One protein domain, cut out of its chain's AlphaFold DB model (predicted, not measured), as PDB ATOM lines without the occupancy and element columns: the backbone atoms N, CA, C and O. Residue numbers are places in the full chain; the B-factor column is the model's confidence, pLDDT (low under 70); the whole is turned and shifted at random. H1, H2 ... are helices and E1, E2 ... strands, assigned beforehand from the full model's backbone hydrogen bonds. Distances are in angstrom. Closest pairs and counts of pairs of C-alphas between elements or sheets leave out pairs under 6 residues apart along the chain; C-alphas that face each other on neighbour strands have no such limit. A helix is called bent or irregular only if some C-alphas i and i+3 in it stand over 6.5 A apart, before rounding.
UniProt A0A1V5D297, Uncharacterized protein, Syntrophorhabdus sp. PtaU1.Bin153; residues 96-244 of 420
ATOM      1  N   THR A  96       0.865  23.386  -5.244       97.94
ATOM      2  CA  THR A  96       1.333  23.267  -6.621       97.94
ATOM      3  C   THR A  96       0.197  23.604  -7.556       97.94
ATOM      4  O   THR A  96      -0.879  23.023  -7.457       97.94
ATOM      5  N   GLU A  97       0.440  24.516  -8.482       97.88
ATOM      6  CA  GLU A  97      -0.508  24.872  -9.525       97.88
ATOM      7  C   GLU A  97       0.023  24.416 -10.886       97.88
ATOM      8  O   GLU A  97       1.183  24.639 -11.234       97.88
ATOM      9  N   LEU A  98      -0.836  23.767 -11.659       98.12
ATOM     10  CA  LEU A  98      -0.578  23.290 -13.007       98.12
ATOM     11  C   LEU A  98      -1.589  23.943 -13.944       98.12
ATOM     12  O   LEU A  98      -2.788  23.917 -13.683       98.12
ATOM     13  N   VAL A  99      -1.113  24.503 -15.051       97.00
ATOM     14  CA  VAL A  99      -1.975  25.100 -16.075       97.00
ATOM     15  C   VAL A  99      -1.766  24.364 -17.383       97.00
ATOM     16  O   VAL A  99      -0.683  24.399 -17.971       97.00
ATOM     17  N   PHE A 100      -2.816  23.704 -17.851       95.00
ATOM     18  CA  PHE A 100      -2.848  22.992 -19.119       95.00
ATOM     19  C   PHE A 100      -3.450  23.906 -20.186       95.00
ATOM     20  O   PHE A 100      -4.493  24.515 -19.970       95.00
ATOM     21  N   ALA A 101      -2.777  24.015 -21.332       89.94
ATOM     22  CA  ALA A 101      -3.220  24.859 -22.447       89.94
ATOM     23  C   ALA A 101      -4.171  24.140 -23.418       89.94
ATOM     24  O   ALA A 101      -4.717  24.770 -24.318       89.94
ATOM     25  N   ASN A 102      -4.322  22.824 -23.269       83.12
ATOM     26  CA  ASN A 102      -5.220  22.025 -24.087       83.12
ATOM     27  C   ASN A 102      -6.461  21.701 -23.264       83.12
ATOM     28  O   ASN A 102      -6.343  21.344 -22.090       83.12
ATOM     29  N   HIS A 103      -7.629  21.777 -23.897       84.56
ATOM     30  CA  HIS A 103      -8.866  21.305 -23.296       84.56
ATOM     31  C   HIS A 103      -8.766  19.793 -23.038       84.56
ATOM     32  O   HIS A 103      -8.439  19.008 -23.937       84.56
ATOM     33  N   VAL A 104      -9.019  19.399 -21.793       88.00
ATOM     34  CA  VAL A 104      -9.075  18.006 -21.355       88.00
ATOM     35  C   VAL A 104     -10.511  17.750 -20.928       88.00
ATOM     36  O   VAL A 104     -11.005  18.429 -20.033       88.00
ATOM     37  N   ASP A 105     -11.163  16.793 -21.581       87.94
ATOM     38  CA  ASP A 105     -12.541  16.417 -21.266       87.94
ATOM     39  C   ASP A 105     -12.561  15.698 -19.912       87.94
ATOM     40  O   ASP A 105     -12.179  14.528 -19.801       87.94
ATOM     41  N   LEU A 106     -12.900  16.451 -18.864       93.31
ATOM     42  CA  LEU A 106     -12.982  15.979 -17.490       93.31
ATOM     43  C   LEU A 106     -14.432  16.070 -17.012       93.31
ATOM     44  O   LEU A 106     -15.097  17.085 -17.238       93.31
ATOM     45  N   PRO A 107     -14.932  15.056 -16.290       93.56
ATOM     46  CA  PRO A 107     -16.281  15.098 -15.758       93.56
ATOM     47  C   PRO A 107     -16.318  16.028 -14.536       93.56
ATOM     48  O   PRO A 107     -16.040  15.600 -13.418       93.56
ATOM     49  N   PHE A 108     -16.647  17.306 -14.728       93.94
ATOM     50  CA  PHE A 108     -16.775  18.279 -13.635       93.94
ATOM     51  C   PHE A 108     -18.087  18.124 -12.851       93.94
ATOM     52  O   PHE A 108     -19.111  17.729 -13.408       93.94
ATOM     53  N   ALA A 109     -18.054  18.445 -11.553       89.50
ATOM     54  CA  ALA A 109     -19.232  18.392 -10.676       89.50
ATOM     55  C   ALA A 109     -19.918  19.760 -10.543       89.50
ATOM     56  O   ALA A 109     -21.147  19.854 -10.545       89.50
ATOM     57  N   GLY A 110     -19.127  20.829 -10.431       87.75
ATOM     58  CA  GLY A 110     -19.622  22.199 -10.400       87.75
ATOM     59  C   GLY A 110     -20.196  22.602 -11.749       87.75
ATOM     60  O   GLY A 110     -19.685  22.164 -12.771       87.75
ATOM     61  N   THR A 111     -21.264  23.404 -11.757       87.31
ATOM     62  CA  THR A 111     -21.909  23.893 -12.986       87.31
ATOM     63  C   THR A 111     -21.971  25.416 -12.988       87.31
ATOM     64  O   THR A 111     -22.453  26.022 -12.031       87.31
ATOM     65  N   VAL A 112     -21.582  26.033 -14.100       89.69
ATOM     66  CA  VAL A 112     -21.736  27.465 -14.370       89.69
ATOM     67  C   VAL A 112     -22.815  27.730 -15.405       89.69
ATOM     68  O   VAL A 112     -23.028  26.954 -16.338       89.69
ATOM     69  N   LYS A 113     -23.486  28.871 -15.247       90.31
ATOM     70  CA  LYS A 113     -24.429  29.423 -16.220       90.31
ATOM     71  C   LYS A 113     -23.705  30.458 -17.077       90.31
ATOM     72  O   LYS A 113     -23.215  31.456 -16.558       90.31
ATOM     73  N   ILE A 114     -23.680  30.240 -18.384       88.56
ATOM     74  CA  ILE A 114     -23.072  31.141 -19.362       88.56
ATOM     75  C   ILE A 114     -24.197  31.784 -20.161       88.56
ATOM     76  O   ILE A 114     -24.952  31.093 -20.845       88.56
ATOM     77  N   ASN A 115     -24.284  33.107 -20.087       91.38
ATOM     78  CA  ASN A 115     -25.214  33.898 -20.882       91.38
ATOM     79  C   ASN A 115     -24.437  34.558 -22.027       91.38
ATOM     80  O   ASN A 115     -23.422  35.206 -21.779       91.38
ATOM     81  N   ALA A 116     -24.906  34.408 -23.264       87.69
ATOM     82  CA  ALA A 116     -24.438  35.214 -24.386       87.69
ATOM     83  C   ALA A 116     -25.404  36.379 -24.594       87.69
ATOM     84  O   ALA A 116     -26.620  36.185 -24.536       87.69
ATOM     85  N   PHE A 117     -24.862  37.564 -24.862       92.50
ATOM     86  CA  PHE A 117     -25.632  38.795 -24.984       92.50
ATOM     87  C   PHE A 117     -25.494  39.403 -26.384       92.50
ATOM     88  O   PHE A 117     -24.427  39.325 -26.994       92.50
ATOM     89  N   HIS A 118     -26.559  40.039 -26.868       87.31
ATOM     90  CA  HIS A 118     -26.521  40.986 -27.982       87.31
ATOM     91  C   HIS A 118     -27.068  42.325 -27.480       87.31
ATOM     92  O   HIS A 118     -28.268  42.477 -27.268       87.31
ATOM     93  N   GLY A 119     -26.174  43.281 -27.218       92.56
ATOM     94  CA  GLY A 119     -26.532  44.460 -26.428       92.56
ATOM     95  C   GLY A 119     -26.856  44.060 -24.986       92.56
ATOM     96  O   GLY A 119     -26.049  43.395 -24.339       92.56
ATOM     97  N   GLU A 120     -28.034  44.446 -24.499       93.19
ATOM     98  CA  GLU A 120     -28.517  44.113 -23.148       93.19
ATOM     99  C   GLU A 120     -29.341  42.813 -23.102       93.19
ATOM    100  O   GLU A 120     -29.617  42.284 -22.024       93.19
ATOM    101  N   GLU A 121     -29.716  42.260 -24.259       89.56
ATOM    102  CA  GLU A 121     -30.559  41.067 -24.334       89.56
ATOM    103  C   GLU A 121     -29.733  39.779 -24.295       89.56
ATOM    104  O   GLU A 121     -28.736  39.626 -25.006       89.56
ATOM    105  N   VAL A 122     -30.179  38.812 -23.488       93.25
ATOM    106  CA  VAL A 122     -29.607  37.460 -23.456       93.25
ATOM    107  C   VAL A 122     -30.108  36.683 -24.671       93.25
ATOM    108  O   VAL A 122     -31.264  36.272 -24.717       93.25
ATOM    109  N   ILE A 123     -29.223  36.430 -25.632       95.12
ATOM    110  CA  ILE A 123     -29.531  35.664 -26.849       95.12
ATOM    111  C   ILE A 123     -29.397  34.153 -26.651       95.12
ATOM    112  O   ILE A 123     -30.009  33.374 -27.378       95.12
ATOM    113  N   SER A 124     -28.593  33.708 -25.682       92.25
ATOM    114  CA  SER A 124     -28.525  32.293 -25.314       92.25
ATOM    115  C   SER A 124     -28.072  32.099 -23.874       92.25
ATOM    116  O   SER A 124     -27.354  32.918 -23.303       92.25
ATOM    117  N   THR A 125     -28.504  30.994 -23.275       91.44
ATOM    118  CA  THR A 125     -28.053  30.522 -21.966       91.44
ATOM    119  C   THR A 125     -27.612  29.076 -22.122       91.44
ATOM    120  O   THR A 125     -28.386  28.251 -22.604       91.44
ATOM    121  N   ARG A 126     -26.394  28.752 -21.690       91.31
ATOM    122  CA  ARG A 126     -25.899  27.372 -21.597       91.31
ATOM    123  C   ARG A 126     -25.389  27.086 -20.190       91.31
ATOM    124  O   ARG A 126     -24.897  27.987 -19.517       91.31
ATOM    125  N   PHE A 127     -25.505  25.836 -19.757       87.50
ATOM    126  CA  PHE A 127     -24.924  25.351 -18.508       87.50
ATOM    127  C   PHE A 127     -23.732  24.460 -18.840       87.50
ATOM    128  O   PHE A 127     -23.814  23.662 -19.775       87.50
ATOM    129  N   ARG A 128     -22.631  24.611 -18.108       85.81
ATOM    130  CA  ARG A 128     -21.384  23.877 -18.350       85.81
ATOM    131  C   ARG A 128     -20.769  23.459 -17.027       85.81
ATOM    132  O   ARG A 128     -20.856  24.223 -16.072       85.81
ATOM    133  N   GLY A 129     -20.155  22.282 -16.975       86.56
ATOM    134  CA  GLY A 129     -19.306  21.933 -15.846       86.56
ATOM    135  C   GLY A 129     -17.993  22.718 -15.892       86.56
ATOM    136  O   GLY A 129     -17.443  22.863 -16.978       86.56
ATOM    137  N   ASP A 130     -17.500  23.240 -14.771       92.31
ATOM    138  CA  ASP A 130     -16.268  24.053 -14.761       92.31
ATOM    139  C   ASP A 130     -15.290  23.727 -13.634       92.31
ATOM    140  O   ASP A 130     -14.130  24.114 -13.726       92.31
ATOM    141  N   HIS A 131     -15.711  23.034 -12.575       94.88
ATOM    142  CA  HIS A 131     -14.799  22.666 -11.498       94.88
ATOM    143  C   HIS A 131     -15.127  21.328 -10.837       94.88
ATOM    144  O   HIS A 131     -16.259  20.836 -10.847       94.88
ATOM    145  N   HIS A 132     -14.102  20.727 -10.244       96.62
ATOM    146  CA  HIS A 132     -14.217  19.536  -9.415       96.62
ATOM    147  C   HIS A 132     -13.116  19.528  -8.354       96.62
ATOM    148  O   HIS A 132     -12.034  20.072  -8.569       96.62
ATOM    149  N   GLU A 133     -13.389  18.916  -7.209       97.69
ATOM    150  CA  GLU A 133     -12.450  18.824  -6.097       97.69
ATOM    151  C   GLU A 133     -12.340  17.373  -5.646       97.69
ATOM    152  O   GLU A 133     -13.347  16.693  -5.464       97.69
ATOM    153  N   VAL A 134     -11.104  16.920  -5.470       97.25
ATOM    154  CA  VAL A 134     -10.771  15.563  -5.059       97.25
ATOM    155  C   VAL A 134      -9.885  15.627  -3.826       97.25
ATOM    156  O   VAL A 134      -8.882  16.342  -3.819       97.25
ATOM    157  N   SER A 135     -10.219  14.839  -2.810       97.12
ATOM    158  CA  SER A 135      -9.374  14.656  -1.630       97.12
ATOM    159  C   SER A 135      -8.560  13.369  -1.752       97.12
ATOM    160  O   SER A 135      -9.103  12.313  -2.082       97.12
ATOM    161  N   LEU A 136      -7.265  13.458  -1.461       96.06
ATOM    162  CA  LEU A 136      -6.328  12.339  -1.397       96.06
ATOM    163  C   LEU A 136      -5.546  12.439  -0.085       96.06
ATOM    164  O   LEU A 136      -4.638  13.260   0.036       96.06
ATOM    165  N   ASP A 137      -5.896  11.597   0.886       94.50
ATOM    166  CA  ASP A 137      -5.385  11.660   2.259       94.50
ATOM    167  C   ASP A 137      -5.567  13.063   2.879       94.50
ATOM    168  O   ASP A 137      -6.692  13.507   3.102       94.50
ATOM    169  N   ASP A 138      -4.466  13.765   3.143       94.69
ATOM    170  CA  ASP A 138      -4.383  15.120   3.694       94.69
ATOM    171  C   ASP A 138      -4.245  16.214   2.618       94.69
ATOM    172  O   ASP A 138      -4.080  17.391   2.936       94.69
ATOM    173  N   SER A 139      -4.309  15.837   1.339       96.75
ATOM    174  CA  SER A 139      -4.166  16.738   0.196       96.75
ATOM    175  C   SER A 139      -5.493  16.940  -0.533       96.75
ATOM    176  O   SER A 139      -6.298  16.021  -0.673       96.75
ATOM    177  N   VAL A 140      -5.706  18.147  -1.053       97.75
ATOM    178  CA  VAL A 140      -6.877  18.523  -1.850       97.75
ATOM    179  C   VAL A 140      -6.413  18.977  -3.224       97.75
ATOM    180  O   VAL A 140      -5.536  19.834  -3.341       97.75
ATOM    181  N   ILE A 141      -7.025  18.421  -4.265       98.50
ATOM    182  CA  ILE A 141      -6.739  18.720  -5.665       98.50
ATOM    183  C   ILE A 141      -7.987  19.341  -6.282       98.50
ATOM    184  O   ILE A 141      -9.038  18.708  -6.365       98.50
ATOM    185  N   LYS A 142      -7.870  20.591  -6.721       98.06
ATOM    186  CA  LYS A 142      -8.949  21.359  -7.340       98.06
ATOM    187  C   LYS A 142      -8.688  21.486  -8.827       98.06
ATOM    188  O   LYS A 142      -7.637  21.983  -9.219       98.06
ATOM    189  N   PHE A 143      -9.651  21.076  -9.633       97.88
ATOM    190  CA  PHE A 143      -9.672  21.254 -11.076       97.88
ATOM    191  C   PHE A 143     -10.629  22.388 -11.402       97.88
ATOM    192  O   PHE A 143     -11.754  22.395 -10.904       97.88
ATOM    193  N   GLN A 144     -10.194  23.326 -12.232       96.31
ATOM    194  CA  GLN A 144     -11.005  24.456 -12.653       96.31
ATOM    195  C   GLN A 144     -10.708  24.826 -14.103       96.31
ATOM    196  O   GLN A 144      -9.572  25.124 -14.469       96.31
ATOM    197  N   GLU A 145     -11.735  24.832 -14.935       94.50
ATOM    198  CA  GLU A 145     -11.657  25.338 -16.295       94.50
ATOM    199  C   GLU A 145     -11.705  26.871 -16.297       94.50
ATOM    200  O   GLU A 145     -12.432  27.499 -15.522       94.50
ATOM    201  N   SER A 146     -10.928  27.496 -17.178       91.19
ATOM    202  CA  SER A 146     -10.994  28.938 -17.371       91.19
ATOM    203  C   SER A 146     -12.352  29.361 -17.943       91.19
ATOM    204  O   SER A 146     -13.065  28.607 -18.616       91.19
ATOM    205  N   SER A 147     -12.718  30.622 -17.705       86.12
ATOM    206  CA  SER A 147     -13.967  31.196 -18.218       86.12
ATOM    207  C   SER A 147     -14.062  31.138 -19.748       86.12
ATOM    208  O   SER A 147     -15.156  30.962 -20.284       86.12
ATOM    209  N   ASP A 148     -12.921  31.235 -20.433       86.06
ATOM    210  CA  ASP A 148     -12.788  31.161 -21.890       86.06
ATOM    211  C   ASP A 148     -12.598  29.736 -22.445       86.06
ATOM    212  O   ASP A 148     -12.364  29.597 -23.642       86.06
ATOM    213  N   GLU A 149     -12.684  28.691 -21.607       85.75
ATOM    214  CA  GLU A 149     -12.528  27.265 -21.985       85.75
ATOM    215  C   GLU A 149     -11.150  26.902 -22.556       85.75
ATOM    216  O   GLU A 149     -10.921  25.781 -23.008       85.75
ATOM    217  N   SER A 150     -10.204  27.842 -22.548       87.62
ATOM    218  CA  SER A 150      -8.904  27.639 -23.178       87.62
ATOM    219  C   SER A 150      -7.916  26.894 -22.285       87.62
ATOM    220  O   SER A 150      -6.893  26.411 -22.775       87.62
ATOM    221  N   ARG A 151      -8.170  26.838 -20.971       92.44
ATOM    222  CA  ARG A 151      -7.217  26.330 -19.982       92.44
ATOM    223  C   ARG A 151      -7.901  25.523 -18.900       92.44
ATOM    224  O   ARG A 151      -8.991  25.850 -18.443       92.44
ATOM    225  N   LEU A 152      -7.169  24.531 -18.418       95.88
ATOM    226  CA  LEU A 152      -7.472  23.832 -17.179       95.88
ATOM    227  C   LEU A 152      -6.422  24.212 -16.137       95.88
ATOM    228  O   LEU A 152      -5.226  24.005 -16.349       95.88
ATOM    229  N   HIS A 153      -6.880  24.751 -15.016       97.12
ATOM    230  CA  HIS A 153      -6.092  24.992 -13.818       97.12
ATOM    231  C   HIS A 153      -6.276  23.819 -12.860       97.12
ATOM    232  O   HIS A 153      -7.400  23.410 -12.572       97.12
ATOM    233  N   VAL A 154      -5.170  23.278 -12.359       98.25
ATOM    234  CA  VAL A 154      -5.170  22.253 -11.318       98.25
ATOM    235  C   VAL A 154      -4.333  22.749 -10.156       98.25
ATOM    236  O   VAL A 154      -3.141  22.988 -10.317       98.25
ATOM    237  N   ILE A 155      -4.948  22.915  -8.989       98.25
ATOM    238  CA  ILE A 155      -4.281  23.371  -7.769       98.25
ATOM    239  C   ILE A 155      -4.311  22.229  -6.761       98.25
ATOM    240  O   ILE A 155      -5.382  21.813  -6.331       98.25
ATOM    241  N   ALA A 156      -3.140  21.741  -6.373       98.31
ATOM    242  CA  ALA A 156      -2.971  20.684  -5.388       98.31
ATOM    243  C   ALA A 156      -2.307  21.242  -4.129       98.31
ATOM    244  O   ALA A 156      -1.201  21.786  -4.203       98.31
ATOM    245  N   SER A 157      -2.962  21.125  -2.973       97.56
ATOM    246  CA  SER A 157      -2.310  21.422  -1.695       97.56
ATOM    247  C   SER A 157      -1.221  20.391  -1.416       97.56
ATOM    248  O   SER A 157      -1.372  19.215  -1.752       97.56
ATOM    249  N   ASN A 158      -0.125  20.824  -0.799       95.50
ATOM    250  CA  ASN A 158       0.904  19.892  -0.361       95.50
ATOM    251  C   ASN A 158       0.388  19.089   0.843       95.50
ATOM    252  O   ASN A 158      -0.248  19.656   1.731       95.50
ATOM    253  N   GLY A 159       0.723  17.803   0.890       94.06
ATOM    254  CA  GLY A 159       0.484  16.924   2.034       94.06
ATOM    255  C   GLY A 159       1.663  15.988   2.280       94.06
ATOM    256  O   GLY A 159       2.711  16.094   1.627       94.06
ATOM    257  N   ASP A 160       1.510  15.066   3.229       94.56
ATOM    258  CA  ASP A 160       2.545  14.095   3.563       94.56
ATOM    259  C   ASP A 160       2.906  13.267   2.331       94.56
ATOM    260  O   ASP A 160       2.048  12.652   1.694       94.56
ATOM    261  N   ARG A 161       4.194  13.283   1.971       94.81
ATOM    262  CA  ARG A 161       4.741  12.612   0.780       94.81
ATOM    263  C   ARG A 161       4.036  12.970  -0.540       94.81
ATOM    264  O   ARG A 161       4.159  12.233  -1.519       94.81
ATOM    265  N   PHE A 162       3.316  14.091  -0.577       96.38
ATOM    266  CA  PHE A 162       2.589  14.600  -1.737       96.38
ATOM    267  C   PHE A 162       2.926  16.081  -1.934       96.38
ATOM    268  O   PHE A 162       2.200  16.985  -1.526       96.38
ATOM    269  N   SER A 163       4.101  16.339  -2.504       95.06
ATOM    270  CA  SER A 163       4.657  17.686  -2.642       95.06
ATOM    271  C   SER A 163       5.537  17.814  -3.895       95.06
ATOM    272  O   SER A 163       5.906  16.805  -4.512       95.06
ATOM    273  N   PRO A 164       5.868  19.044  -4.331       94.81
ATOM    274  CA  PRO A 164       6.833  19.265  -5.399       94.81
ATOM    275  C   PRO A 164       8.194  18.611  -5.132       94.81
ATOM    276  O   PRO A 164       8.662  18.611  -3.994       94.81
ATOM    277  N   PRO A 165       8.891  18.138  -6.181       94.38
ATOM    278  CA  PRO A 165       8.516  18.235  -7.595       94.38
ATOM    279  C   PRO A 165       7.614  17.085  -8.081       94.38
ATOM    280  O   PRO A 165       7.231  17.067  -9.245       94.38
ATOM    281  N   TYR A 166       7.284  16.126  -7.215       96.50
ATOM    282  CA  TYR A 166       6.654  14.863  -7.598       96.50
ATOM    283  C   TYR A 166       5.199  15.011  -8.051       96.50
ATOM    284  O   TYR A 166       4.818  14.498  -9.102       96.50
ATOM    285  N   VAL A 167       4.402  15.769  -7.291       96.19
ATOM    286  CA  VAL A 167       2.963  15.971  -7.545       96.19
ATOM    287  C   VAL A 167       2.662  16.511  -8.948       96.19
ATOM    288  O   VAL A 167       1.640  16.171  -9.541       96.19
ATOM    289  N   GLU A 168       3.580  17.299  -9.513       95.38
ATOM    290  CA  GLU A 168       3.478  17.834 -10.876       95.38
ATOM    291  C   GLU A 168       3.373  16.719 -11.917       95.38
ATOM    292  O   GLU A 168       2.547  16.776 -12.831       95.38
ATOM    293  N   ASN A 169       4.217  15.697 -11.761       95.88
ATOM    294  CA  ASN A 169       4.266  14.556 -12.658       95.88
ATOM    295  C   ASN A 169       3.102  13.618 -12.350       95.88
ATOM    296  O   ASN A 169       2.336  13.305 -13.252       95.88
ATOM    297  N   TRP A 170       2.878  13.271 -11.083       97.88
ATOM    298  CA  TRP A 170       1.863  12.282 -10.710       97.88
ATOM    299  C   TRP A 170       0.443  12.668 -11.133       97.88
ATOM    300  O   TRP A 170      -0.288  11.822 -11.645       97.88
ATOM    301  N   ILE A 171       0.054  13.944 -10.997       97.94
ATOM    302  CA  ILE A 171      -1.246  14.431 -11.499       97.94
ATOM    303  C   ILE A 171      -1.341  14.238 -13.012       97.94
ATOM    304  O   ILE A 171      -2.354  13.760 -13.520       97.94
ATOM    305  N   THR A 172      -0.269  14.570 -13.726       96.62
ATOM    306  CA  THR A 172      -0.177  14.427 -15.180       96.62
ATOM    307  C   THR A 172      -0.268  12.952 -15.605       96.62
ATOM    308  O   THR A 172      -0.959  12.627 -16.572       96.62
ATOM    309  N   GLU A 173       0.360  12.036 -14.865       97.50
ATOM    310  CA  GLU A 173       0.290  10.588 -15.110       97.50
ATOM    311  C   GLU A 173      -1.119  10.033 -14.869       97.50
ATOM    312  O   GLU A 173      -1.668   9.337 -15.724       97.50
ATOM    313  N   ALA A 174      -1.742  10.400 -13.746       97.81
ATOM    314  CA  ALA A 174      -3.095   9.969 -13.415       97.81
ATOM    315  C   ALA A 174      -4.126  10.502 -14.420       97.81
ATOM    316  O   ALA A 174      -4.987   9.749 -14.873       97.81
ATOM    317  N   MET A 175      -4.006  11.768 -14.836       97.12
ATOM    318  CA  MET A 175      -4.815  12.337 -15.919       97.12
ATOM    319  C   MET A 175      -4.590  11.590 -17.237       97.12
ATOM    320  O   MET A 175      -5.556  11.286 -17.939       97.12
ATOM    321  N   THR A 176      -3.338  11.258 -17.570       96.38
ATOM    322  CA  THR A 176      -3.013  10.511 -18.793       96.38
ATOM    323  C   THR A 176      -3.701   9.152 -18.806       96.38
ATOM    324  O   THR A 176      -4.295   8.772 -19.813       96.38
ATOM    325  N   PHE A 177      -3.692   8.454 -17.671       97.00
ATOM    326  CA  PHE A 177      -4.366   7.175 -17.500       97.00
ATOM    327  C   PHE A 177      -5.883   7.260 -17.719       97.00
ATOM    328  O   PHE A 177      -6.418   6.537 -18.561       97.00
ATOM    329  N   VAL A 178      -6.581   8.148 -17.002       96.69
ATOM    330  CA  VAL A 178      -8.056   8.197 -17.046       96.69
ATOM    331  C   VAL A 178      -8.610   8.813 -18.332       96.69
ATOM    332  O   VAL A 178      -9.745   8.526 -18.704       96.69
ATOM    333  N   THR A 179      -7.816   9.623 -19.037       95.56
ATOM    334  CA  THR A 179      -8.217  10.258 -20.308       95.56
ATOM    335  C   THR A 179      -7.662   9.560 -21.549       95.56
ATOM    336  O   THR A 179      -8.030   9.924 -22.665       95.56
ATOM    337  N   ALA A 180      -6.769   8.577 -21.373       96.38
ATOM    338  CA  ALA A 180      -6.031   7.907 -22.446       96.38
ATOM    339  C   ALA A 180      -5.309   8.867 -23.412       96.38
ATOM    340  O   ALA A 180      -5.172   8.593 -24.607       96.38
ATOM    341  N   ARG A 181      -4.862  10.018 -22.899       94.44
ATOM    342  CA  ARG A 181      -4.240  11.107 -23.660       94.44
ATOM    343  C   ARG A 181      -3.026  11.635 -22.926       94.44
ATOM    344  O   ARG A 181      -3.077  11.850 -21.725       94.44
ATOM    345  N   LEU A 182      -1.954  11.915 -23.659       94.06
ATOM    346  CA  LEU A 182      -0.757  12.505 -23.069       94.06
ATOM    347  C   LEU A 182      -1.048  13.943 -22.664       94.06
ATOM    348  O   LEU A 182      -1.153  14.809 -23.525       94.06
ATOM    349  N   VAL A 183      -1.185  14.220 -21.377       93.25
ATOM    350  CA  VAL A 183      -1.379  15.591 -20.901       93.25
ATOM    351  C   VAL A 183      -0.044  16.193 -20.485       93.25
ATOM    352  O   VAL A 183       0.837  15.493 -20.004       93.25
ATOM    353  N   TYR A 184       0.129  17.498 -20.694       93.06
ATOM    354  CA  TYR A 184       1.340  18.211 -20.291       93.06
ATOM    355  C   TYR A 184       0.963  19.593 -19.760       93.06
ATOM    356  O   TYR A 184       0.334  20.364 -20.496       93.06
ATOM    357  N   PRO A 185       1.339  19.943 -18.518       95.38
ATOM    358  CA  PRO A 185       1.135  21.294 -18.034       95.38
ATOM    359  C   PRO A 185       2.030  22.247 -18.830       95.38
ATOM    360  O   PRO A 185       3.241  22.053 -18.952       95.38
ATOM    361  N   ARG A 186       1.425  23.301 -19.380       94.56
ATOM    362  CA  ARG A 186       2.141  24.392 -20.048       94.56
ATOM    363  C   ARG A 186       2.862  25.266 -19.033       94.56
ATOM    364  O   ARG A 186       3.938  25.786 -19.326       94.56
ATOM    365  N   MET A 187       2.268  25.433 -17.860       96.75
ATOM    366  CA  MET A 187       2.863  26.166 -16.758       96.75
ATOM    367  C   MET A 187       2.731  25.369 -15.467       96.75
ATOM    368  O   MET A 187       1.713  24.722 -15.232       96.75
ATOM    369  N   THR A 188       3.759  25.439 -14.637       97.75
ATOM    370  CA  THR A 188       3.793  24.849 -13.304       97.75
ATOM    371  C   THR A 188       4.272  25.905 -12.326       97.75
ATOM    372  O   THR A 188       5.296  26.541 -12.566       97.75
ATOM    373  N   ILE A 189       3.547  26.101 -11.232       97.81
ATOM    374  CA  ILE A 189       3.876  27.074 -10.198       97.81
ATOM    375  C   ILE A 189       3.970  26.343  -8.865       97.81
ATOM    376  O   ILE A 189       3.025  25.685  -8.433       97.81
ATOM    377  N   ARG A 190       5.118  26.463  -8.202       97.44
ATOM    378  CA  ARG A 190       5.308  26.003  -6.824       97.44
ATOM    379  C   ARG A 190       5.142  27.197  -5.911       97.44
ATOM    380  O   ARG A 190       5.975  28.102  -5.946       97.44
ATOM    381  N   HIS A 191       4.083  27.203  -5.119       96.88
ATOM    382  CA  HIS A 191       3.783  28.270  -4.176       96.88
ATOM    383  C   HIS A 191       4.444  27.970  -2.829       96.88
ATOM    384  O   HIS A 191       4.041  27.037  -2.139       96.88
ATOM    385  N   PHE A 192       5.418  28.788  -2.429       94.19
ATOM    386  CA  PHE A 192       6.011  28.776  -1.086       94.19
ATOM    387  C   PHE A 192       5.422  29.911  -0.239       94.19
ATOM    388  O   PHE A 192       4.546  30.645  -0.693       94.19
ATOM    389  N   GLU A 193       5.876  30.069   1.003       92.44
ATOM    390  CA  GLU A 193       5.364  31.120   1.894       92.44
ATOM    391  C   GLU A 193       5.670  32.539   1.396       92.44
ATOM    392  O   GLU A 193       4.814  33.414   1.472       92.44
ATOM    393  N   LYS A 194       6.887  32.778   0.887       94.06
ATOM    394  CA  LYS A 194       7.376  34.128   0.538       94.06
ATOM    395  C   LYS A 194       7.497  34.377  -0.962       94.06
ATOM    396  O   LYS A 194       7.574  35.521  -1.404       94.06
ATOM    397  N   ASP A 195       7.560  33.311  -1.745       95.25
ATOM    398  CA  ASP A 195       7.787  33.369  -3.180       95.25
ATOM    399  C   ASP A 195       7.094  32.212  -3.903       95.25
ATOM    400  O   ASP A 195       6.468  31.333  -3.301       95.25
ATOM    401  N   ALA A 196       7.172  32.252  -5.225       96.50
ATOM    402  CA  ALA A 196       6.763  31.176  -6.097       96.50
ATOM    403  C   ALA A 196       7.857  30.881  -7.125       96.50
ATOM    404  O   ALA A 196       8.530  31.788  -7.625       96.50
ATOM    405  N   LEU A 197       8.020  29.604  -7.467       97.06
ATOM    406  CA  LEU A 197       8.803  29.195  -8.631       97.06
ATOM    407  C   LEU A 197       7.852  28.917  -9.785       97.06
ATOM    408  O   LEU A 197       7.018  28.020  -9.693       97.06
ATOM    409  N   VAL A 198       7.996  29.685 -10.859       97.19
ATOM    410  CA  VAL A 198       7.173  29.595 -12.065       97.19
ATOM    411  C   VAL A 198       7.983  28.921 -13.158       97.19
ATOM    412  O   VAL A 198       9.081  29.365 -13.486       97.19
ATOM    413  N   PHE A 199       7.422  27.879 -13.754       96.69
ATOM    414  CA  PHE A 199       7.986  27.156 -14.882       96.69
ATOM    415  C   PHE A 199       7.020  27.228 -16.058       96.69
ATOM    416  O   PHE A 199       5.857  26.869 -15.917       96.69
ATOM    417  N   VAL A 200       7.493  27.642 -17.230       95.50
ATOM    418  CA  VAL A 200       6.756  27.566 -18.497       95.50
ATOM    419  C   VAL A 200       7.451  26.527 -19.360       95.50
ATOM    420  O   VAL A 200       8.630  26.683 -19.661       95.50
ATOM    421  N   ARG A 201       6.750  25.462 -19.749       93.12
ATOM    422  CA  ARG A 201       7.322  24.292 -20.435       93.12
ATOM    423  C   ARG A 201       6.884  24.223 -21.879       93.12
ATOM    424  O   ARG A 201       5.722  24.491 -22.170       93.12
ATOM    425  N   ALA A 202       7.773  23.827 -22.781       90.81
ATOM    426  CA  ALA A 202       7.400  23.451 -24.134       90.81
ATOM    427  C   ALA A 202       6.386  22.297 -24.093       90.81
ATOM    428  O   ALA A 202       6.573  21.321 -23.374       90.81
ATOM    429  N   THR A 203       5.299  22.422 -24.851       89.75
ATOM    430  CA  THR A 203       4.249  21.397 -24.931       89.75
ATOM    431  C   THR A 203       4.003  21.027 -26.388       89.75
ATOM    432  O   THR A 203       4.113  21.896 -27.259       89.75
ATOM    433  N   PRO A 204       3.663  19.762 -26.689       86.12
ATOM    434  CA  PRO A 204       3.321  19.367 -28.048       86.12
ATOM    435  C   PRO A 204       2.033  20.060 -28.519       86.12
ATOM    436  O   PRO A 204       1.130  20.331 -27.730       86.12
ATOM    437  N   LYS A 205       1.928  20.304 -29.834       79.50
ATOM    438  CA  LYS A 205       0.750  20.930 -30.468       79.50
ATOM    439  C   LYS A 205      -0.533  20.114 -30.290       79.50
ATOM    440  O   LYS A 205      -1.606  20.687 -30.174       79.50
ATOM    441  N   SER A 206      -0.422  18.789 -30.335       82.94
ATOM    442  CA  SER A 206      -1.552  17.872 -30.191       82.94
ATOM    443  C   SER A 206      -1.200  16.817 -29.160       82.94
ATOM    444  O   SER A 206      -0.151  16.178 -29.238       82.94
ATOM    445  N   THR A 207      -2.114  16.648 -28.216       86.06
ATOM    446  CA  THR A 207      -2.121  15.611 -27.182       86.06
ATOM    447  C   THR A 207      -3.142  14.518 -27.493       86.06
ATOM    448  O   THR A 207      -3.441  13.668 -26.657       86.06
ATOM    449  N   GLU A 208      -3.709  14.542 -28.703       87.50
ATOM    450  CA  GLU A 208      -4.699  13.563 -29.134       87.50
ATOM    451  C   GLU A 208      -4.076  12.176 -29.225       87.50
ATOM    452  O   GLU A 208      -2.957  12.018 -29.721       87.50
ATOM    453  N   SER A 209      -4.862  11.191 -28.817       92.69
ATOM    454  CA  SER A 209      -4.574   9.766 -28.850       92.69
ATOM    455  C   SER A 209      -5.699   9.072 -29.618       92.69
ATOM    456  O   SER A 209      -6.847   9.519 -29.568       92.69
ATOM    457  N   GLY A 210      -5.371   8.004 -30.342       93.75
ATOM    458  CA  GLY A 210      -6.344   7.067 -30.909       93.75
ATOM    459  C   GLY A 210      -6.828   6.021 -29.895       93.75
ATOM    460  O   GLY A 210      -7.726   5.239 -30.208       93.75
ATOM    461  N   MET A 211      -6.246   5.992 -28.690       95.50
ATOM    462  CA  MET A 211      -6.696   5.159 -27.580       95.50
ATOM    463  C   MET A 211      -7.981   5.761 -26.976       95.50
ATOM    464  O   MET A 211      -7.966   6.923 -26.568       95.50
ATOM    465  N   PRO A 212      -9.100   5.017 -26.913       94.88
ATOM    466  CA  PRO A 212     -10.330   5.510 -26.296       94.88
ATOM    467  C   PRO A 212     -10.209   5.492 -24.758       94.88
ATOM    468  O   PRO A 212      -9.573   4.575 -24.246       94.88
ATOM    469  N   PRO A 213     -10.792   6.449 -24.009       95.06
ATOM    470  CA  PRO A 213     -10.617   6.565 -22.556       95.06
ATOM    471  C   PRO A 213     -11.432   5.533 -21.759       95.06
ATOM    472  O   PRO A 213     -12.615   5.366 -22.056       95.06
ATOM    473  N   PRO A 214     -10.883   4.929 -20.684       94.56
ATOM    474  CA  PRO A 214     -11.528   3.843 -19.928       94.56
ATOM    475  C   PRO A 214     -12.835   4.227 -19.208       94.56
ATOM    476  O   PRO A 214     -13.505   3.366 -18.639       94.56
ATOM    477  N   PHE A 215     -13.207   5.505 -19.231       93.44
ATOM    478  CA  PHE A 215     -14.431   6.043 -18.651       93.44
ATOM    479  C   PHE A 215     -15.056   7.023 -19.645       93.44
ATOM    480  O   PHE A 215     -14.352   7.833 -20.252       93.44
ATOM    481  N   SER A 216     -16.379   6.988 -19.807       80.94
ATOM    482  CA  SER A 216     -17.088   8.034 -20.547       80.94
ATOM    483  C   SER A 216     -17.456   9.144 -19.566       80.94
ATOM    484  O   SER A 216     -18.256   8.880 -18.679       80.94
ATOM    485  N   GLY A 217     -16.938  10.369 -19.698       72.50
ATOM    486  CA  GLY A 217     -17.159  11.489 -18.755       72.50
ATOM    487  C   GLY A 217     -18.619  11.932 -18.494       72.50
ATOM    488  O   GLY A 217     -18.860  13.013 -17.968       72.50
ATOM    489  N   GLY A 218     -19.618  11.128 -18.861       82.62
ATOM    490  CA  GLY A 218     -21.012  11.291 -18.478       82.62
ATOM    491  C   GLY A 218     -21.289  10.998 -16.999       82.62
ATOM    492  O   GLY A 218     -20.479  10.417 -16.273       82.62
ATOM    493  N   ARG A 219     -22.500  11.383 -16.572       78.94
ATOM    494  CA  ARG A 219     -22.962  11.320 -15.173       78.94
ATOM    495  C   ARG A 219     -22.800   9.943 -14.529       78.94
ATOM    496  O   ARG A 219     -22.370   9.874 -13.386       78.94
ATOM    497  N   ASP A 220     -23.065   8.869 -15.270       80.94
ATOM    498  CA  ASP A 220     -23.080   7.506 -14.719       80.94
ATOM    499  C   ASP A 220     -21.685   6.967 -14.358       80.94
ATOM    500  O   ASP A 220     -21.583   5.974 -13.640       80.94
ATOM    501  N   THR A 221     -20.603   7.604 -14.828       88.19
ATOM    502  CA  THR A 221     -19.230   7.200 -14.468       88.19
ATOM    503  C   THR A 221     -18.383   8.311 -13.868       88.19
ATOM    504  O   THR A 221     -17.181   8.128 -13.695       88.19
ATOM    505  N   HIS A 222     -19.003   9.429 -13.485       92.50
ATOM    506  CA  HIS A 222     -18.315  10.535 -12.821       92.50
ATOM    507  C   HIS A 222     -17.514  10.052 -11.599       92.50
ATOM    508  O   HIS A 222     -16.298  10.232 -11.540       92.50
ATOM    509  N   ASP A 223     -18.165   9.341 -10.676       93.94
ATOM    510  CA  ASP A 223     -17.508   8.827  -9.467       93.94
ATOM    511  C   ASP A 223     -16.444   7.773  -9.795       93.94
ATOM    512  O   ASP A 223     -15.383   7.716  -9.173       93.94
ATOM    513  N   ALA A 224     -16.711   6.936 -10.800       95.75
ATOM    514  CA  ALA A 224     -15.793   5.897 -11.243       95.75
ATOM    515  C   ALA A 224     -14.497   6.483 -11.828       95.75
ATOM    516  O   ALA A 224     -13.419   5.981 -11.498       95.75
ATOM    517  N   PHE A 225     -14.607   7.553 -12.621       96.69
ATOM    518  CA  PHE A 225     -13.488   8.304 -13.189       96.69
ATOM    519  C   PHE A 225     -12.587   8.860 -12.083       96.69
ATOM    520  O   PHE A 225     -11.388   8.578 -12.053       96.69
ATOM    521  N   TRP A 226     -13.164   9.603 -11.134       97.00
ATOM    522  CA  TRP A 226     -12.388  10.246 -10.072       97.00
ATOM    523  C   TRP A 226     -11.818   9.237  -9.075       97.00
ATOM    524  O   TRP A 226     -10.680   9.379  -8.632       97.00
ATOM    525  N   LYS A 227     -12.537   8.142  -8.805       97.31
ATOM    526  CA  LYS A 227     -12.007   7.027  -8.013       97.31
ATOM    527  C   LYS A 227     -10.798   6.367  -8.687       97.31
ATOM    528  O   LYS A 227      -9.837   6.028  -7.999       97.31
ATOM    529  N   ALA A 228     -10.815   6.190 -10.009       97.81
ATOM    530  CA  ALA A 228      -9.682   5.637 -10.752       97.81
ATOM    531  C   ALA A 228      -8.489   6.596 -10.792       97.81
ATOM    532  O   ALA A 228      -7.349   6.163 -10.623       97.81
ATOM    533  N   PHE A 229      -8.761   7.892 -10.944       98.06
ATOM    534  CA  PHE A 229      -7.761   8.947 -10.831       98.06
ATOM    535  C   PHE A 229      -7.053   8.903  -9.465       98.06
ATOM    536  O   PHE A 229      -5.823   8.843  -9.416       98.06
ATOM    537  N   CYS A 230      -7.809   8.827  -8.363       98.12
ATOM    538  CA  CYS A 230      -7.245   8.683  -7.018       98.12
ATOM    539  C   CYS A 230      -6.444   7.397  -6.850       98.12
ATOM    540  O   CYS A 230      -5.334   7.451  -6.337       98.12
ATOM    541  N   ALA A 231      -6.972   6.253  -7.297       98.06
ATOM    542  CA  ALA A 231      -6.280   4.969  -7.181       98.06
ATOM    543  C   ALA A 231      -4.903   5.005  -7.870       98.06
ATOM    544  O   ALA A 231      -3.903   4.539  -7.321       98.06
ATOM    545  N   TYR A 232      -4.834   5.636  -9.044       98.12
ATOM    546  CA  TYR A 232      -3.581   5.845  -9.758       98.12
ATOM    547  C   TYR A 232      -2.624   6.775  -9.001       98.12
ATOM    548  O   TYR A 232      -1.441   6.461  -8.848       98.12
ATOM    549  N   LEU A 233      -3.126   7.909  -8.505       97.31
ATOM    550  CA  LEU A 233      -2.330   8.847  -7.714       97.31
ATOM    551  C   LEU A 233      -1.790   8.218  -6.431       97.31
ATOM    552  O   LEU A 233      -0.623   8.430  -6.109       97.31
ATOM    553  N   SER A 234      -2.596   7.424  -5.725       97.19
ATOM    554  CA  SER A 234      -2.156   6.665  -4.554       97.19
ATOM    555  C   SER A 234      -0.989   5.750  -4.910       97.19
ATOM    556  O   SER A 234      -0.008   5.718  -4.177       97.19
ATOM    557  N   ASN A 235      -1.039   5.075  -6.062       96.00
ATOM    558  CA  ASN A 235       0.061   4.231  -6.523       96.00
ATOM    559  C   ASN A 235       1.343   5.043  -6.809       96.00
ATOM    560  O   ASN A 235       2.435   4.636  -6.416       96.00
ATOM    561  N   CYS A 236       1.215   6.223  -7.426       96.81
ATOM    562  CA  CYS A 236       2.347   7.137  -7.631       96.81
ATOM    563  C   CYS A 236       2.949   7.600  -6.296       96.81
ATOM    564  O   CYS A 236       4.163   7.525  -6.089       96.81
ATOM    565  N   LYS A 237       2.082   8.005  -5.358       96.06
ATOM    566  CA  LYS A 237       2.454   8.400  -3.999       96.06
ATOM    567  C   LYS A 237       3.117   7.246  -3.245       96.06
ATOM    568  O   LYS A 237       4.073   7.484  -2.522       96.06
ATOM    569  N   SER A 238       2.696   5.998  -3.412       94.62
ATOM    570  CA  SER A 238       3.378   4.859  -2.784       94.62
ATOM    571  C   SER A 238       4.774   4.617  -3.367       94.62
ATOM    572  O   SER A 238       5.693   4.312  -2.612       94.62
ATOM    573  N   ALA A 239       4.954   4.800  -4.679       94.19
ATOM    574  CA  ALA A 239       6.235   4.573  -5.347       94.19
ATOM    575  C   ALA A 239       7.301   5.640  -5.032       94.19
ATOM    576  O   ALA A 239       8.489   5.348  -5.133       94.19
ATOM    577  N   GLN A 240       6.896   6.868  -4.671       94.69
ATOM    578  CA  GLN A 240       7.801   7.981  -4.326       94.69
ATOM    579  C   GLN A 240       8.903   8.250  -5.372       94.69
ATOM    580  O   GLN A 240      10.007   8.681  -5.040       94.69
ATOM    581  N   GLN A 241       8.607   8.021  -6.654       94.25
ATOM    582  CA  GLN A 241       9.548   8.270  -7.744       94.25
ATOM    583  C   GLN A 241       9.212   9.546  -8.512       94.25
ATOM    584  O   GLN A 241       8.045   9.878  -8.726       94.25
ATOM    585  N   PHE A 242      10.256  10.278  -8.905       93.12
ATOM    586  CA  PHE A 242      10.126  11.482  -9.729       93.12
ATOM    587  C   PHE A 242       9.842  11.145 -11.193       93.12
ATOM    588  O   PHE A 242       9.045  11.818 -11.845       93.12
ATOM    589  N   GLU A 243      10.514  10.112 -11.695       94.62
ATOM    590  CA  GLU A 243      10.303   9.598 -13.040       94.62
ATOM    591  C   GLU A 243       8.919   8.957 -13.160       94.62
ATOM    592  O   GLU A 243       8.461   8.344 -12.193       94.62
ATOM    593  N   PRO A 244       8.278   9.022 -14.342       94.44
ATOM    594  CA  PRO A 244       6.999   8.364 -14.539       94.44
ATOM    595  C   PRO A 244       7.074   6.869 -14.228       94.44
ATOM    596  O   PRO A 244       8.086   6.223 -14.546       94.44
TER     597      PRO A 244
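What this domain is: This is residues 96 to 244 of the 420 residues of an uncharacterized protein of Syntrophorhabdus sp. PtaU1.Bin153 (UniProt A0A1V5D297). A twisted sheet is curled like part of a barrel, with H1 over E5 and E1 on one face and H2 side by side with H1, only grazing the sheet. The hairpin of E2 and E3 reaches far out as an arm and makes the length. The 149 printed residues hold, in order, E1 E2 E3 E4 E5 H1 E6 E7 H2; the antiparallel sheet runs E2 E3 E4 E5 E1 E6 E7. The class is mixed, helices and strands; the whole is compact, radius of gyration of the C-alphas 16.4 A, spans 54 by 39 by 32 A.

Where its parts are: E1, residues 96 to 100, begins at C-alpha 96 (1.333, 23.267, -6.621). E2 is residues 110 to 118, 26.6 A; E3, 121 to 136, 44.0 A, bends by 63 degrees at residue 124. E4 is 139 to 145, E5 152 to 157, H1 166 to 179, 20.1 A, E6 187 to 191, E7 195 to 201. H2, 219 to 239, 31.5 A, is irregular, with C-alphas 220 and 223 7.8 A apart, and ends at C-alpha 239 (6.235, 4.573, -5.347).

How they stand to each other: E2 to E5 form a meander, each strand the antiparallel neighbour of the one before. E3 is staggered, pairing with E2 over residues 121 to 131, N 114 and O 126 at 2.8 A, and with E4 over 131 to 136, N 134 and O 141 at 2.9 A. H1's height over the sheet is 9.7 A. H1 and H2 touch, closest C-alphas Ala 174 and Phe 229, 5.4 A, opposite ways at 37 degrees, only just steep. O i to N i+4 pairs are within hydrogen-bond range in 9 of 10 for H1 and 15 of 17 for H2.

The domain as a whole: The two farthest C-alphas, Gly 119 and Ala 239, are 55.8 A apart. The printed part has no cut; the link E7 to H2 is long. No printed residue is under 70.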